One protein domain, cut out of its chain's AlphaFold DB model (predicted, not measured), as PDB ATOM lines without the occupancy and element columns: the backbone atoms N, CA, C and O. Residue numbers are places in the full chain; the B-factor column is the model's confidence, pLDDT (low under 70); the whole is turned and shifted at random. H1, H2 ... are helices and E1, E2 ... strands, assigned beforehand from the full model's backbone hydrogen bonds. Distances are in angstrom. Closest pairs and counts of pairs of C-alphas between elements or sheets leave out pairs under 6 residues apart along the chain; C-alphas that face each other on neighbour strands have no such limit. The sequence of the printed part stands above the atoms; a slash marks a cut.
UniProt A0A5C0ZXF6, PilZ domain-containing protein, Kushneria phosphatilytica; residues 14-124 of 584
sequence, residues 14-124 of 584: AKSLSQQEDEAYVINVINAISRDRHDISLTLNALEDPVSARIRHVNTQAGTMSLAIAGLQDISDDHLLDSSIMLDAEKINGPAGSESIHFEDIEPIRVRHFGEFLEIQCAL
ATOM      1  N   ALA A  14     407.320 310.428 527.249       29.17
ATOM      2  CA  ALA A  14     408.184 309.785 526.252       29.17
ATOM      3  C   ALA A  14     408.229 310.547 524.911       29.17
ATOM      4  O   ALA A  14     409.262 310.564 524.253       29.17
ATOM      5  N   LYS A  15     407.125 311.209 524.528       31.42
ATOM      6  CA  LYS A  15     407.049 312.059 523.327       31.42
ATOM      7  C   LYS A  15     407.754 313.407 523.514       31.42
ATOM      8  O   LYS A  15     408.316 313.927 522.560       31.42
ATOM      9  N   SER A  16     407.725 313.972 524.725       31.27
ATOM     10  CA  SER A  16     408.442 315.217 525.036       31.27
ATOM     11  C   SER A  16     409.950 315.003 525.186       31.27
ATOM     12  O   SER A  16     410.714 315.877 524.799       31.27
ATOM     13  N   LEU A  17     410.377 313.846 525.704       29.77
ATOM     14  CA  LEU A  17     411.792 313.475 525.813       29.77
ATOM     15  C   LEU A  17     412.425 313.243 524.433       29.77
ATOM     16  O   LEU A  17     413.474 313.815 524.159       29.77
ATOM     17  N   SER A  18     411.750 312.519 523.529       45.06
ATOM     18  CA  SER A  18     412.242 312.322 522.155       45.06
ATOM     19  C   SER A  18     412.337 313.638 521.372       45.06
ATOM     20  O   SER A  18     413.289 313.848 520.632       45.06
ATOM     21  N   GLN A  19     411.384 314.555 521.579       48.31
ATOM     22  CA  GLN A  19     411.373 315.866 520.924       48.31
ATOM     23  C   GLN A  19     412.484 316.800 521.445       48.31
ATOM     24  O   GLN A  19     413.048 317.566 520.672       48.31
ATOM     25  N   GLN A  20     412.839 316.719 522.735       49.53
ATOM     26  CA  GLN A  20     413.973 317.466 523.301       49.53
ATOM     27  C   GLN A  20     415.338 316.918 522.851       49.53
ATOM     28  O   GLN A  20     416.284 317.690 522.692       49.53
ATOM     29  N   GLU A  21     415.453 315.603 522.644       50.78
ATOM     30  CA  GLU A  21     416.666 314.962 522.114       50.78
ATOM     31  C   GLU A  21     416.890 315.296 520.627       50.78
ATOM     32  O   GLU A  21     418.016 315.620 520.238       50.78
ATOM     33  N   ASP A  22     415.817 315.319 519.825       59.75
ATOM     34  CA  ASP A  22     415.804 315.809 518.436       59.75
ATOM     35  C   ASP A  22     416.308 317.260 518.332       59.75
ATOM     36  O   ASP A  22     417.213 317.565 517.548       59.75
ATOM     37  N   GLU A  23     415.762 318.157 519.158       64.69
ATOM     38  CA  GLU A  23     416.101 319.584 519.158       64.69
ATOM     39  C   GLU A  23     417.572 319.819 519.548       64.69
ATOM     40  O   GLU A  23     418.292 320.578 518.892       64.69
ATOM     41  N   ALA A  24     418.068 319.109 520.569       64.62
ATOM     42  CA  ALA A  24     419.462 319.196 521.003       64.62
ATOM     43  C   ALA A  24     420.450 318.727 519.920       64.62
ATOM     44  O   ALA A  24     421.521 319.323 519.754       64.62
ATOM     45  N   TYR A  25     420.101 317.688 519.158       65.00
ATOM     46  CA  TYR A  25     420.933 317.215 518.058       65.00
ATOM     47  C   TYR A  25     420.934 318.184 516.872       65.00
ATOM     48  O   TYR A  25     422.008 318.520 516.372       65.00
ATOM     49  N   VAL A  26     419.768 318.690 516.450       69.75
ATOM     50  CA  VAL A  26     419.691 319.700 515.378       69.75
ATOM     51  C   VAL A  26     420.525 320.927 515.737       69.75
ATOM     52  O   VAL A  26     421.304 321.415 514.916       69.75
ATOM     53  N   ILE A  27     420.447 321.374 516.991       73.12
ATOM     54  CA  ILE A  27     421.291 322.444 517.521       73.12
ATOM     55  C   ILE A  27     422.778 322.098 517.385       73.12
ATOM     56  O   ILE A  27     423.568 322.954 516.984       73.12
ATOM     57  N   ASN A  28     423.191 320.868 517.698       71.12
ATOM     58  CA  ASN A  28     424.584 320.439 517.548       71.12
ATOM     59  C   ASN A  28     425.035 320.431 516.084       71.12
ATOM     60  O   ASN A  28     426.133 320.907 515.801       71.12
ATOM     61  N   VAL A  29     424.192 319.966 515.158       70.69
ATOM     62  CA  VAL A  29     424.481 319.981 513.716       70.69
ATOM     63  C   VAL A  29     424.607 321.408 513.199       70.69
ATOM     64  O   VAL A  29     425.603 321.737 512.565       70.69
ATOM     65  N   ILE A  30     423.656 322.286 513.515       76.19
ATOM     66  CA  ILE A  30     423.692 323.694 513.090       76.19
ATOM     67  C   ILE A  30     424.902 324.413 513.695       76.19
ATOM     68  O   ILE A  30     425.575 325.186 513.011       76.19
ATOM     69  N   ASN A  31     425.243 324.121 514.952       74.12
ATOM     70  CA  ASN A  31     426.458 324.640 515.573       74.12
ATOM     71  C   ASN A  31     427.732 324.098 514.913       74.12
ATOM     72  O   ASN A  31     428.699 324.846 514.795       74.12
ATOM     73  N   ALA A  32     427.759 322.833 514.485       70.44
ATOM     74  CA  ALA A  32     428.881 322.263 513.744       70.44
ATOM     75  C   ALA A  32     429.022 322.932 512.370       70.44
ATOM     76  O   ALA A  32     430.103 323.418 512.051       70.44
ATOM     77  N   ILE A  33     427.919 323.083 511.625       73.12
ATOM     78  CA  ILE A  33     427.880 323.810 510.346       73.12
ATOM     79  C   ILE A  33     428.405 325.237 510.515       73.12
ATOM     80  O   ILE A  33     429.203 325.701 509.708       73.12
ATOM     81  N   SER A  34     427.988 325.925 511.583       75.44
ATOM     82  CA  SER A  34     428.414 327.296 511.872       75.44
ATOM     83  C   SER A  34     429.885 327.418 512.291       75.44
ATOM     84  O   SER A  34     430.448 328.506 512.156       75.44
ATOM     85  N   ARG A  35     430.492 326.369 512.864       68.38
ATOM     86  CA  ARG A  35     431.886 326.375 513.352       68.38
ATOM     87  C   ARG A  35     432.878 325.914 512.288       68.38
ATOM     88  O   ARG A  35     433.968 326.476 512.190       68.38
ATOM     89  N   ASP A  36     432.503 324.898 511.524       65.56
ATOM     90  CA  ASP A  36     433.311 324.331 510.454       65.56
ATOM     91  C   ASP A  36     433.165 325.154 509.167       65.56
ATOM     92  O   ASP A  36     432.192 325.880 508.969       65.56
ATOM     93  N   ARG A  37     434.139 325.053 508.256       67.06
ATOM     94  CA  ARG A  37     434.078 325.748 506.961       67.06
ATOM     95  C   ARG A  37     433.059 325.063 506.048       67.06
ATOM     96  O   ARG A  37     433.433 324.182 505.282       67.06
ATOM     97  N   HIS A  38     431.802 325.483 506.133       68.81
ATOM     98  CA  HIS A  38     430.762 325.117 505.178       68.81
ATOM     99  C   HIS A  38     430.454 326.285 504.238       68.81
ATOM    100  O   HIS A  38     430.444 327.444 504.663       68.81
ATOM    101  N   ASP A  39     430.207 325.975 502.969       70.56
ATOM    102  CA  ASP A  39     429.507 326.863 502.055       70.56
ATOM    103  C   ASP A  39     428.010 326.664 502.296       70.56
ATOM    104  O   ASP A  39     427.506 325.542 502.222       70.56
ATOM    105  N   ILE A  40     427.321 327.728 502.696       79.25
ATOM    106  CA  ILE A  40     425.899 327.672 503.031       79.25
ATOM    107  C   ILE A  40     425.152 328.404 501.936       79.25
ATOM    108  O   ILE A  40     425.449 329.563 501.637       79.25
ATOM    109  N   SER A  41     424.151 327.743 501.376       78.81
ATOM    110  CA  SER A  41     423.249 328.331 500.400       78.81
ATOM    111  C   SER A  41     421.807 328.202 500.854       78.81
ATOM    112  O   SER A  41     421.405 327.178 501.405       78.81
ATOM    113  N   LEU A  42     421.028 329.246 500.602       78.44
ATOM    114  CA  LEU A  42     419.607 329.281 500.901       78.44
ATOM    115  C   LEU A  42     418.818 329.299 499.608       78.44
ATOM    116  O   LEU A  42     419.067 330.136 498.746       78.44
ATOM    117  N   THR A  43     417.835 328.414 499.508       73.62
ATOM    118  CA  THR A  43     416.794 328.513 498.488       73.62
ATOM    119  C   THR A  43     415.534 329.027 499.173       73.62
ATOM    120  O   THR A  43     415.036 328.410 500.112       73.62
ATOM    121  N   LEU A  44     415.041 330.178 498.730       73.94
ATOM    122  CA  LEU A  44     413.765 330.744 499.165       73.94
ATOM    123  C   LEU A  44     412.738 330.485 498.068       73.94
ATOM    124  O   LEU A  44     413.062 330.631 496.897       73.94
ATOM    125  N   ASN A  45     411.488 330.185 498.419       64.75
ATOM    126  CA  ASN A  45     410.426 330.089 497.406       64.75
ATOM    127  C   ASN A  45     410.239 331.398 496.612       64.75
ATOM    128  O   ASN A  45     409.793 331.355 495.470       64.75
ATOM    129  N   ALA A  46     410.565 332.547 497.212       59.34
ATOM    130  CA  ALA A  46     410.555 333.849 496.547       59.34
ATOM    131  C   ALA A  46     411.792 334.123 495.670       59.34
ATOM    132  O   ALA A  46     411.838 335.161 495.014       59.34
ATOM    133  N   LEU A  47     412.797 333.240 495.672       62.81
ATOM    134  CA  LEU A  47     414.024 333.389 494.892       62.81
ATOM    135  C   LEU A  47     414.145 332.337 493.805       62.81
ATOM    136  O   LEU A  47     413.835 331.165 493.998       62.81
ATOM    137  N   GLU A  48     414.677 332.772 492.670       58.56
ATOM    138  CA  GLU A  48     414.921 331.908 491.516       58.56
ATOM    139  C   GLU A  48     416.250 331.149 491.631       58.56
ATOM    140  O   GLU A  48     416.370 330.051 491.088       58.56
ATOM    141  N   ASP A  49     417.213 331.702 492.380       61.47
ATOM    142  CA  ASP A  49     418.552 331.147 492.582       61.47
ATOM    143  C   ASP A  49     418.888 330.920 494.060       61.47
ATOM    144  O   ASP A  49     418.543 331.751 494.910       61.47
ATOM    145  N   PRO A  50     419.629 329.841 494.384       70.12
ATOM    146  CA  PRO A  50     420.233 329.688 495.696       70.12
ATOM    147  C   PRO A  50     421.203 330.838 495.989       70.12
ATOM    148  O   PRO A  50     422.109 331.130 495.207       70.12
ATOM    149  N   VAL A  51     421.059 331.460 497.155       76.38
ATOM    150  CA  VAL A  51     421.914 332.571 497.594       76.38
ATOM    151  C   VAL A  51     422.897 332.124 498.656       76.38
ATOM    152  O   VAL A  51     422.543 331.381 499.568       76.38
ATOM    153  N   SER A  52     424.139 332.600 498.569       79.44
ATOM    154  CA  SER A  52     425.132 332.322 499.608       79.44
ATOM    155  C   SER A  52     424.741 333.024 500.903       79.44
ATOM    156  O   SER A  52     424.401 334.210 500.918       79.44
ATOM    157  N   ALA A  53     424.819 332.282 501.997       85.69
ATOM    158  CA  ALA A  53     424.514 332.765 503.321       85.69
ATOM    159  C   ALA A  53     425.611 332.386 504.312       85.69
ATOM    160  O   ALA A  53     426.492 331.568 504.055       85.69
ATOM    161  N   ARG A  54     425.555 332.996 505.492       85.94
ATOM    162  CA  ARG A  54     426.354 332.595 506.648       85.94
ATOM    163  C   ARG A  54     425.484 332.560 507.884       85.94
ATOM    164  O   ARG A  54     424.778 333.526 508.166       85.94
ATOM    165  N   ILE A  55     425.595 331.491 508.664       87.50
ATOM    166  CA  ILE A  55     425.034 331.469 510.015       87.50
ATOM    167  C   ILE A  55     425.862 332.437 510.865       87.50
ATOM    168  O   ILE A  55     427.061 332.246 511.056       87.50
ATOM    169  N   ARG A  56     425.233 333.513 511.343       85.50
ATOM    170  CA  ARG A  56     425.876 334.511 512.212       85.50
ATOM    171  C   ARG A  56     425.715 334.197 513.685       85.50
ATOM    172  O   ARG A  56     426.625 334.458 514.468       85.50
ATOM    173  N   HIS A  57     424.535 333.725 514.064       84.38
ATOM    174  CA  HIS A  57     424.184 333.494 515.455       84.38
ATOM    175  C   HIS A  57     423.191 332.342 515.561       84.38
ATOM    176  O   HIS A  57     422.248 332.263 514.778       84.38
ATOM    177  N   VAL A  58     423.371 331.491 516.569       85.94
ATOM    178  CA  VAL A  58     422.435 330.427 516.942       85.94
ATOM    179  C   VAL A  58     422.011 330.690 518.383       85.94
ATOM    180  O   VAL A  58     422.838 330.673 519.291       85.94
ATOM    181  N   ASN A  59     420.733 330.999 518.599       84.25
ATOM    182  CA  ASN A  59     420.151 331.187 519.923       84.25
ATOM    183  C   ASN A  59     419.310 329.965 520.293       84.25
ATOM    184  O   ASN A  59     418.135 329.870 519.942       84.25
ATOM    185  N   THR A  60     419.920 329.061 521.051       78.69
ATOM    186  CA  THR A  60     419.296 327.813 521.499       78.69
ATOM    187  C   THR A  60     418.160 328.039 522.493       78.69
ATOM    188  O   THR A  60     417.188 327.301 522.472       78.69
ATOM    189  N   GLN A  61     418.228 329.080 523.330       78.19
ATOM    190  CA  GLN A  61     417.170 329.386 524.304       78.19
ATOM    191  C   GLN A  61     415.914 329.953 523.643       78.19
ATOM    192  O   GLN A  61     414.809 329.740 524.130       78.19
ATOM    193  N   ALA A  62     416.092 330.708 522.558       80.56
ATOM    194  CA  ALA A  62     414.989 331.284 521.802       80.56
ATOM    195  C   ALA A  62     414.502 330.377 520.662       80.56
ATOM    196  O   ALA A  62     413.537 330.745 520.003       80.56
ATOM    197  N   GLY A  63     415.178 329.253 520.389       81.69
ATOM    198  CA  GLY A  63     414.848 328.396 519.251       81.69
ATOM    199  C   GLY A  63     415.056 329.092 517.901       81.69
ATOM    200  O   GLY A  63     414.264 328.890 516.988       81.69
ATOM    201  N   THR A  64     416.059 329.972 517.763       88.69
ATOM    202  CA  THR A  64     416.257 330.765 516.528       88.69
ATOM    203  C   THR A  64     417.699 330.774 516.039       88.69
ATOM    204  O   THR A  64     418.639 330.665 516.826       88.69
ATOM    205  N   MET A  65     417.888 330.969 514.736       91.00
ATOM    206  CA  MET A  65     419.184 331.256 514.117       91.00
ATOM    207  C   MET A  65     419.108 332.500 513.233       91.00
ATOM    208  O   MET A  65     418.037 332.873 512.770       91.00
ATOM    209  N   SER A  66     420.245 333.151 513.000       90.19
ATOM    210  CA  SER A  66     420.357 334.318 512.121       90.19
ATOM    211  C   SER A  66     421.255 334.002 510.935       90.19
ATOM    212  O   SER A  66     422.415 333.620 511.115       90.19
ATOM    213  N   LEU A  67     420.721 334.197 509.733       89.69
ATOM    214  CA  LEU A  67     421.384 333.974 508.455       89.69
ATOM    215  C   LEU A  67     421.689 335.327 507.814       89.69
ATOM    216  O   LEU A  67     420.778 336.118 507.584       89.69
ATOM    217  N   ALA A  68     422.959 335.602 507.531       87.75
ATOM    218  CA  ALA A  68     423.365 336.778 506.768       87.75
ATOM    219  C   ALA A  68     423.514 336.426 505.291       87.75
ATOM    220  O   ALA A  68     424.220 335.475 504.963       87.75
ATOM    221  N   ILE A  69     422.889 337.221 504.428       85.88
ATOM    222  CA  ILE A  69     422.825 337.025 502.983       85.88
ATOM    223  C   ILE A  69     423.308 338.301 502.299       85.88
ATOM    224  O   ILE A  69     422.821 339.396 502.590       85.88
ATOM    225  N   ALA A  70     424.265 338.173 501.384       75.88
ATOM    226  CA  ALA A  70     424.697 339.285 500.544       75.88
ATOM    227  C   ALA A  70     423.802 339.381 499.295       75.88
ATOM    228  O   ALA A  70     423.452 338.358 498.715       75.88
ATOM    229  N   GLY A  71     423.454 340.599 498.869       65.62
ATOM    230  CA  GLY A  71     422.823 340.830 497.559       65.62
ATOM    231  C   GLY A  71     421.297 340.663 497.458       65.62
ATOM    232  O   GLY A  71     420.786 340.677 496.348       65.62
ATOM    233  N   LEU A  72     420.553 340.552 498.569       64.56
ATOM    234  CA  LEU A  72     419.072 340.486 498.575       64.56
ATOM    235  C   LEU A  72     418.373 341.804 498.946       64.56
ATOM    236  O   LEU A  72     417.281 341.803 499.508       64.56
ATOM    237  N   GLN A  73     419.007 342.941 498.678       65.38
ATOM    238  CA  GLN A  73     418.511 344.244 499.143       65.38
ATOM    239  C   GLN A  73     417.222 344.687 498.428       65.38
ATOM    240  O   GLN A  73     416.470 345.487 498.976       65.38
ATOM    241  N   ASP A  74     416.946 344.126 497.247       63.81
ATOM    242  CA  ASP A  74     415.829 344.525 496.383       63.81
ATOM    243  C   ASP A  74     414.528 343.733 496.625       63.81
ATOM    244  O   ASP A  74     413.504 344.018 496.002       63.81
ATOM    245  N   ILE A  75     414.531 342.741 497.526       70.50
ATOM    246  CA  ILE A  75     413.348 341.912 497.814       70.50
ATOM    247  C   ILE A  75     412.571 342.480 498.995       70.50
ATOM    248  O   ILE A  75     413.143 342.793 500.036       70.50
ATOM    249  N   SER A  76     411.245 342.575 498.854       77.94
ATOM    250  CA  SER A  76     410.382 343.045 499.940       77.94
ATOM    251  C   SER A  76     410.424 342.099 501.141       77.94
ATOM    252  O   SER A  76     410.255 340.889 500.971       77.94
ATOM    253  N   ASP A  77     410.537 342.665 502.345       82.69
ATOM    254  CA  ASP A  77     410.516 341.924 503.612       82.69
ATOM    255  C   ASP A  77     409.313 340.969 503.711       82.69
ATOM    256  O   ASP A  77     409.481 339.827 504.128       82.69
ATOM    257  N   ASP A  78     408.128 341.388 503.252       78.88
ATOM    258  CA  ASP A  78     406.910 340.564 503.280       78.88
ATOM    259  C   ASP A  78     407.058 339.272 502.449       78.88
ATOM    260  O   ASP A  78     406.695 338.196 502.911       78.88
ATOM    261  N   HIS A  79     407.680 339.334 501.263       77.62
ATOM    262  CA  HIS A  79     407.961 338.133 500.455       77.62
ATOM    263  C   HIS A  79     408.953 337.184 501.130       77.62
ATOM    264  O   HIS A  79     408.839 335.963 500.992       77.62
ATOM    265  N   LEU A  80     409.949 337.733 501.828       80.69
ATOM    266  CA  LEU A  80     410.927 336.926 502.551       80.69
ATOM    267  C   LEU A  80     410.286 336.237 503.754       80.69
ATOM    268  O   LEU A  80     410.615 335.085 504.009       80.69
ATOM    269  N   LEU A  81     409.376 336.914 504.460       84.00
ATOM    270  CA  LEU A  81     408.663 336.375 505.621       84.00
ATOM    271  C   LEU A  81     407.591 335.343 505.239       84.00
ATOM    272  O   LEU A  81     407.416 334.370 505.964       84.00
ATOM    273  N   ASP A  82     406.935 335.499 504.087       78.69
ATOM    274  CA  ASP A  82     405.945 334.535 503.576       78.69
ATOM    275  C   ASP A  82     406.584 333.307 502.884       78.69
ATOM    276  O   ASP A  82     405.889 332.383 502.443       78.69
ATOM    277  N   SER A  83     407.914 333.278 502.763       76.00
ATOM    278  CA  SER A  83     408.656 332.183 502.132       76.00
ATOM    279  C   SER A  83     408.987 331.048 503.103       76.00
ATOM    280  O   SER A  83     409.181 331.249 504.294       76.00
ATOM    281  N   SER A  84     409.141 329.837 502.563       77.88
ATOM    282  CA  SER A  84     409.834 328.737 503.245       77.88
ATOM    283  C   SER A  84     411.300 328.750 502.810       77.88
ATOM    284  O   SER A  84     411.580 328.939 501.619       77.88
ATOM    285  N   ILE A  85     412.223 328.603 503.764       79.94
ATOM    286  CA  ILE A  85     413.663 328.545 503.509       79.94
ATOM    287  C   ILE A  85     414.103 327.085 503.466       79.94
ATOM    288  O   ILE A  85     413.866 326.311 504.395       79.94
ATOM    289  N   MET A  86     414.819 326.733 502.406       76.62
ATOM    290  CA  MET A  86     415.660 325.546 502.371       76.62
ATOM    291  C   MET A  86     417.111 325.960 502.589       76.62
ATOM    292  O   MET A  86     417.578 326.916 501.968       76.62
ATOM    293  N   LEU A  87     417.822 325.245 503.455       78.31
ATOM    294  CA  LEU A  87     419.233 325.473 503.746       78.31
ATOM    295  C   LEU A  87     420.033 324.253 503.306       78.31
ATOM    296  O   LEU A  87     419.828 323.158 503.824       78.31
ATOM    297  N   ASP A  88     420.966 324.464 502.386       73.38
ATOM    298  CA  ASP A  88     421.996 323.493 502.032       73.38
ATOM    299  C   ASP A  88     423.326 323.959 502.642       73.38
ATOM    300  O   ASP A  88     423.704 325.126 502.508       73.38
ATOM    301  N   ALA A  89     424.029 323.066 503.333       72.38
ATOM    302  CA  ALA A  89     425.358 323.313 503.879       72.38
ATOM    303  C   ALA A  89     426.339 322.270 503.347       72.38
ATOM    304  O   ALA A  89     426.211 321.088 503.654       72.38
ATOM    305  N   GLU A  90     427.331 322.715 502.584       68.56
ATOM    306  CA  GLU A  90     428.349 321.870 501.960       68.56
ATOM    307  C   GLU A  90     429.705 322.081 502.625       68.56
ATOM    308  O   GLU A  90     430.164 323.209 502.795       68.56
ATOM    309  N   LYS A  91     430.391 321.006 503.000       64.88
ATOM    310  CA  LYS A  91     431.711 321.111 503.634       64.88
ATOM    311  C   LYS A  91     432.794 321.518 502.628       64.88
ATOM    312  O   LYS A  91     433.059 320.805 501.665       64.88
ATOM    313  N   ILE A  92     433.489 322.628 502.884       59.72
ATOM    314  CA  ILE A  92     434.563 323.143 502.017       59.72
ATOM    315  C   ILE A  92     435.781 322.202 502.078       59.72
ATOM    316  O   ILE A  92     436.288 321.915 503.164       59.72
ATOM    317  N   ASN A  93     436.296 321.787 500.911       50.91
ATOM    318  CA  ASN A  93     437.430 320.859 500.742       50.91
ATOM    319  C   ASN A  93     437.213 319.457 501.349       50.91
ATOM    320  O   ASN A  93     438.164 318.831 501.822       50.91
ATOM    321  N   GLY A  94     435.976 318.956 501.380       45.50
ATOM    322  CA  GLY A  94     435.745 317.546 501.690       45.50
ATOM    323  C   GLY A  94     436.134 316.632 500.512       45.50
ATOM    324  O   GLY A  94     436.157 317.089 499.370       45.50
ATOM    325  N   PRO A  95     436.444 315.344 500.753       37.62
ATOM    326  CA  PRO A  95     436.639 314.369 499.675       37.62
ATOM    327  C   PRO A  95     435.385 314.273 498.791       37.62
ATOM    328  O   PRO A  95     434.292 314.572 499.266       37.62
ATOM    329  N   ALA A  96     435.520 313.828 497.536       36.09
ATOM    330  CA  ALA A  96     434.386 313.608 496.629       36.09
ATOM    331  C   ALA A  96     433.264 312.809 497.331       36.09
ATOM    332  O   ALA A  96     433.508 311.725 497.863       36.09
ATOM    333  N   GLY A  97     432.053 313.378 497.381       41.31
ATOM    334  CA  GLY A  97     430.965 312.909 498.254       41.31
ATOM    335  C   GLY A  97     430.941 313.559 499.646       41.31
ATOM    336  O   GLY A  97     430.416 312.968 500.592       41.31
ATOM    337  N   SER A  98     431.532 314.748 499.787       44.09
ATOM    338  CA  SER A  98     431.566 315.528 501.022       44.09
ATOM    339  C   SER A  98     430.165 315.793 501.565       44.09
ATOM    340  O   SER A  98     429.223 315.995 500.805       44.09
ATOM    341  N   GLU A  99     430.050 315.794 502.893       52.50
ATOM    342  CA  GLU A  99     428.811 316.020 503.642       52.50
ATOM    343  C   GLU A  99     428.077 317.270 503.129       52.50
ATOM    344  O   GLU A  99     428.562 318.392 503.297       52.50
ATOM    345  N   SER A 100     426.917 317.058 502.502       57.59
ATOM    346  CA  SER A 100     425.907 318.086 502.275       57.59
ATOM    347  C   SER A 100     424.771 317.846 503.265       57.59
ATOM    348  O   SER A 100     424.206 316.753 503.347       57.59
ATOM    349  N   ILE A 101     424.491 318.850 504.091       68.12
ATOM    350  CA  ILE A 101     423.399 318.811 505.060       68.12
ATOM    351  C   ILE A 101     422.277 319.668 504.507       68.12
ATOM    352  O   ILE A 101     422.494 320.826 504.156       68.12
ATOM    353  N   HIS A 102     421.087 319.086 504.446       70.88
ATOM    354  CA  HIS A 102     419.909 319.738 503.911       70.88
ATOM    355  C   HIS A 102     418.842 319.906 504.988       70.88
ATOM    356  O   HIS A 102     418.465 318.935 505.647       70.88
ATOM    357  N   PHE A 103     418.331 321.125 505.124       74.69
ATOM    358  CA  PHE A 103     417.157 321.436 505.926       74.69
ATOM    359  C   PHE A 103     416.072 322.038 505.035       74.69
ATOM    360  O   PHE A 103     416.345 322.935 504.238       74.69
ATOM    361  N   GLU A 104     414.840 321.571 505.212       71.12
ATOM    362  CA  GLU A 104     413.650 322.103 504.543       71.12
ATOM    363  C   GLU A 104     412.739 322.799 505.554       71.12
ATOM    364  O   GLU A 104     412.817 322.536 506.755       71.12
ATOM    365  N   ASP A 105     411.839 323.644 505.047       70.62
ATOM    366  CA  ASP A 105     410.758 324.256 505.822       70.62
ATOM    367  C   ASP A 105     411.222 325.090 507.027       70.62
ATOM    368  O   ASP A 105     410.556 325.156 508.060       70.62
ATOM    369  N   ILE A 106     412.357 325.782 506.877       80.62
ATOM    370  CA  ILE A 106     412.824 326.767 507.852       80.62
ATOM    371  C   ILE A 106     411.955 328.024 507.739       80.62
ATOM    372  O   ILE A 106     411.913 328.673 506.692       80.62
ATOM    373  N   GLU A 107     411.284 328.380 508.833       83.19
ATOM    374  CA  GLU A 107     410.389 329.538 508.897       83.19
ATOM    375  C   GLU A 107     411.174 330.834 509.190       83.19
ATOM    376  O   GLU A 107     411.847 330.931 510.229       83.19
ATOM    377  N   PRO A 108     411.109 331.847 508.309       88.38
ATOM    378  CA  PRO A 108     411.616 333.183 508.588       88.38
ATOM    379  C   PRO A 108     410.727 333.897 509.619       88.38
ATOM    380  O   PRO A 108     409.513 333.961 509.491       88.38
ATOM    381  N   ILE A 109     411.348 334.485 510.640       91.31
ATOM    382  CA  ILE A 109     410.668 335.203 511.731       91.31
ATOM    383  C   ILE A 109     410.789 336.716 511.545       91.31
ATOM    384  O   ILE A 109     409.867 337.474 511.849       91.31
ATOM    385  N   ARG A 110     411.969 337.190 511.127       90.38
ATOM    386  CA  ARG A 110     412.256 338.624 511.028       90.38
ATOM    387  C   ARG A 110     413.378 338.911 510.040       90.38
ATOM    388  O   ARG A 110     414.401 338.237 510.067       90.38
ATOM    389  N   VAL A 111     413.235 339.992 509.280       89.75
ATOM    390  CA  VAL A 111     414.268 340.521 508.381       89.75
ATOM    391  C   VAL A 111     414.880 341.807 508.955       89.75
ATOM    392  O   VAL A 111     414.197 342.605 509.605       89.75
ATOM    393  N   ARG A 112     416.195 341.994 508.783       88.94
ATOM    394  CA  ARG A 112     416.928 343.226 509.119       88.94
ATOM    395  C   ARG A 112     417.935 343.567 508.028       88.94
ATOM    396  O   ARG A 112     418.689 342.710 507.588       88.94
ATOM    397  N   HIS A 113     418.014 344.843 507.668       86.12
ATOM    398  CA  HIS A 113     418.936 345.339 506.646       86.12
ATOM    399  C   HIS A 113     420.183 345.959 507.279       86.12
ATOM    400  O   HIS A 113     420.082 346.802 508.172       86.12
ATOM    401  N   PHE A 114     421.363 345.556 506.806       80.62
ATOM    402  CA  PHE A 114     422.668 346.007 507.292       80.62
ATOM    403  C   PHE A 114     423.571 346.451 506.137       80.62
ATOM    404  O   PHE A 114     424.655 345.905 505.970       80.62
ATOM    405  N   GLY A 115     423.145 347.449 505.355       77.06
ATOM    406  CA  GLY A 115     423.953 348.130 504.327       77.06
ATOM    407  C   GLY A 115     424.481 347.227 503.204       77.06
ATOM    408  O   GLY A 115     423.989 347.282 502.090       77.06
ATOM    409  N   GLU A 116     425.475 346.398 503.503       76.62
ATOM    410  CA  GLU A 116     426.136 345.442 502.606       76.62
ATOM    411  C   GLU A 116     425.441 344.066 502.570       76.62
ATOM    412  O   GLU A 116     425.640 343.283 501.644       76.62
ATOM    413  N   PHE A 117     424.626 343.734 503.576       81.75
ATOM    414  CA  PHE A 117     423.936 342.441 503.660       81.75
ATOM    415  C   PHE A 117     422.588 342.554 504.378       81.75
ATOM    416  O   PHE A 117     422.313 343.515 505.099       81.75
ATOM    417  N   LEU A 118     421.758 341.534 504.197       88.06
ATOM    418  CA  LEU A 118     420.478 341.355 504.867       88.06
ATOM    419  C   LEU A 118     420.598 340.194 505.859       88.06
ATOM    420  O   LEU A 118     421.282 339.207 505.597       88.06
ATOM    421  N   GLU A 119     419.985 340.323 507.028       90.50
ATOM    422  CA  GLU A 119     419.940 339.288 508.058       90.50
ATOM    423  C   GLU A 119     418.507 338.779 508.210       90.50
ATOM    424  O   GLU A 119     417.604 339.546 508.554       90.50
ATOM    425  N   ILE A 120     418.309 337.483 507.979       90.25
ATOM    426  CA  ILE A 120     417.048 336.790 508.234       90.25
ATOM    427  C   ILE A 120     417.203 336.007 509.535       90.25
ATOM    428  O   ILE A 120     418.048 335.120 509.653       90.25
ATOM    429  N   GLN A 121     416.402 336.352 510.534       92.00
ATOM    430  CA  GLN A 121     416.220 335.530 511.719       92.00
ATOM    431  C   GLN A 121     415.172 334.467 511.409       92.00
ATOM    432  O   GLN A 121     414.053 334.812 511.036       92.00
ATOM    433  N   CYS A 122     415.520 333.202 511.605       90.25
ATOM    434  CA  CYS A 122     414.672 332.049 511.334       90.25
ATOM    435  C   CYS A 122     414.462 331.211 512.595       90.25
ATOM    436  O   CYS A 122     415.291 331.244 513.514       90.25
ATOM    437  N   ALA A 123     413.387 330.427 512.622       86.69
ATOM    438  CA  ALA A 123     413.228 329.359 513.599       86.69
ATOM    439  C   ALA A 123     414.324 328.299 513.401       86.69
ATOM    440  O   ALA A 123     414.729 328.008 512.272       86.69
ATOM    441  N   LEU A 124     414.827 327.728 514.497       81.31
ATOM    442  CA  LEU A 124     415.624 326.509 514.414       81.31
ATOM    443  C   LEU A 124     414.713 325.362 513.951       81.31
ATOM    444  O   LEU A 124     413.565 325.292 514.392       81.31
TER     445      LEU A 124
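Overview. This is residues 14 to 124 of the 584 residues of the protein "PilZ domain-containing protein" of Kushneria phosphatilytica (UniProt A0A5C0ZXF6). One sheet of seven strands is folded back on itself, with E5, E4 and E1 in one leaf facing E3, E7 and E6 in the other, and E2 as the hinge between them. The long helix H1 packs on this sheet with its residues 26 to 35, while residues 14 to 22 stick out as a free arm; the short helix H2 packs on E6. The printed part has 111 residues, with two named helices and seven named strands in the chain order H1 E1 E2 E3 H2 E4 E5 E6 E7. The sheet runs E5 E4 E1 E2 E3 E7 E6, with antiparallel neighbours throughout, and the class is mixed, helices and strands. The whole is compact, with a radius of gyration of the C-alphas of 14.4 A and spans of 45 by 36 by 22 A.

Along the chain. The hinge strand E2, residues 51 to 59, measures 22.4 A and bends by 54 degrees at residue 56. E1 covers residues 38 to 44, E4 85 to 91 and E5 100 to 106. E3 covers residues 64 to 70 and measures 20.0 A; E7, residues 117 to 123, ends with C-alpha 123 at (413.228, 329.359, 513.599). E6 is residues 108 to 114. H1, residues 14 to 35, measures 31.7 A from C-alpha 14 at (408.184, 309.785, 526.252) to C-alpha 35 at (431.886, 326.375, 513.352). H2 is residues 77 to 81.

Arrangement. The sheet is strongly twisted, and E5 and E6 are its edge strands. E1, E2 and E3 form a meander, each strand the antiparallel neighbour of the one before. The pairing is staggered: E2 pairs with E1 over residues 51 to 53, where N 42 and O 51 are 2.8 A apart, and with E3 over residues 53 to 59, where N 56 and O 66 are 2.8 A apart. E3 and E7 have N 67 and O 120 at 2.8 A. The hairpin E4 and E5 has N 89 and O 101 at 2.8 A. Between the leaves, the closest C-alphas of E5 and E7, those of Ile 106 and Ala 123, are 6.3 A apart. H1 is on the sheet; its closest C-alphas to E2 are those of Ser 34 and Ile 55, 5.7 A. H2, on the opposite face, has a height over the sheet of 6.9 A; its closest C-alphas to E6 are those of Leu 81 and Pro 108, 5.3 A. In H1 and H2 every O i to N i+4 pair is within hydrogen-bond range.

Size, cuts and confidence. The C-alphas farthest apart, those of Ala 14 and Gly 115, are 46.9 A apart. The printed part has no cut, and no link is long. The mean pLDDT of the printed part is 71.9; residues under 70 include 14 to 26 and 90 to 101.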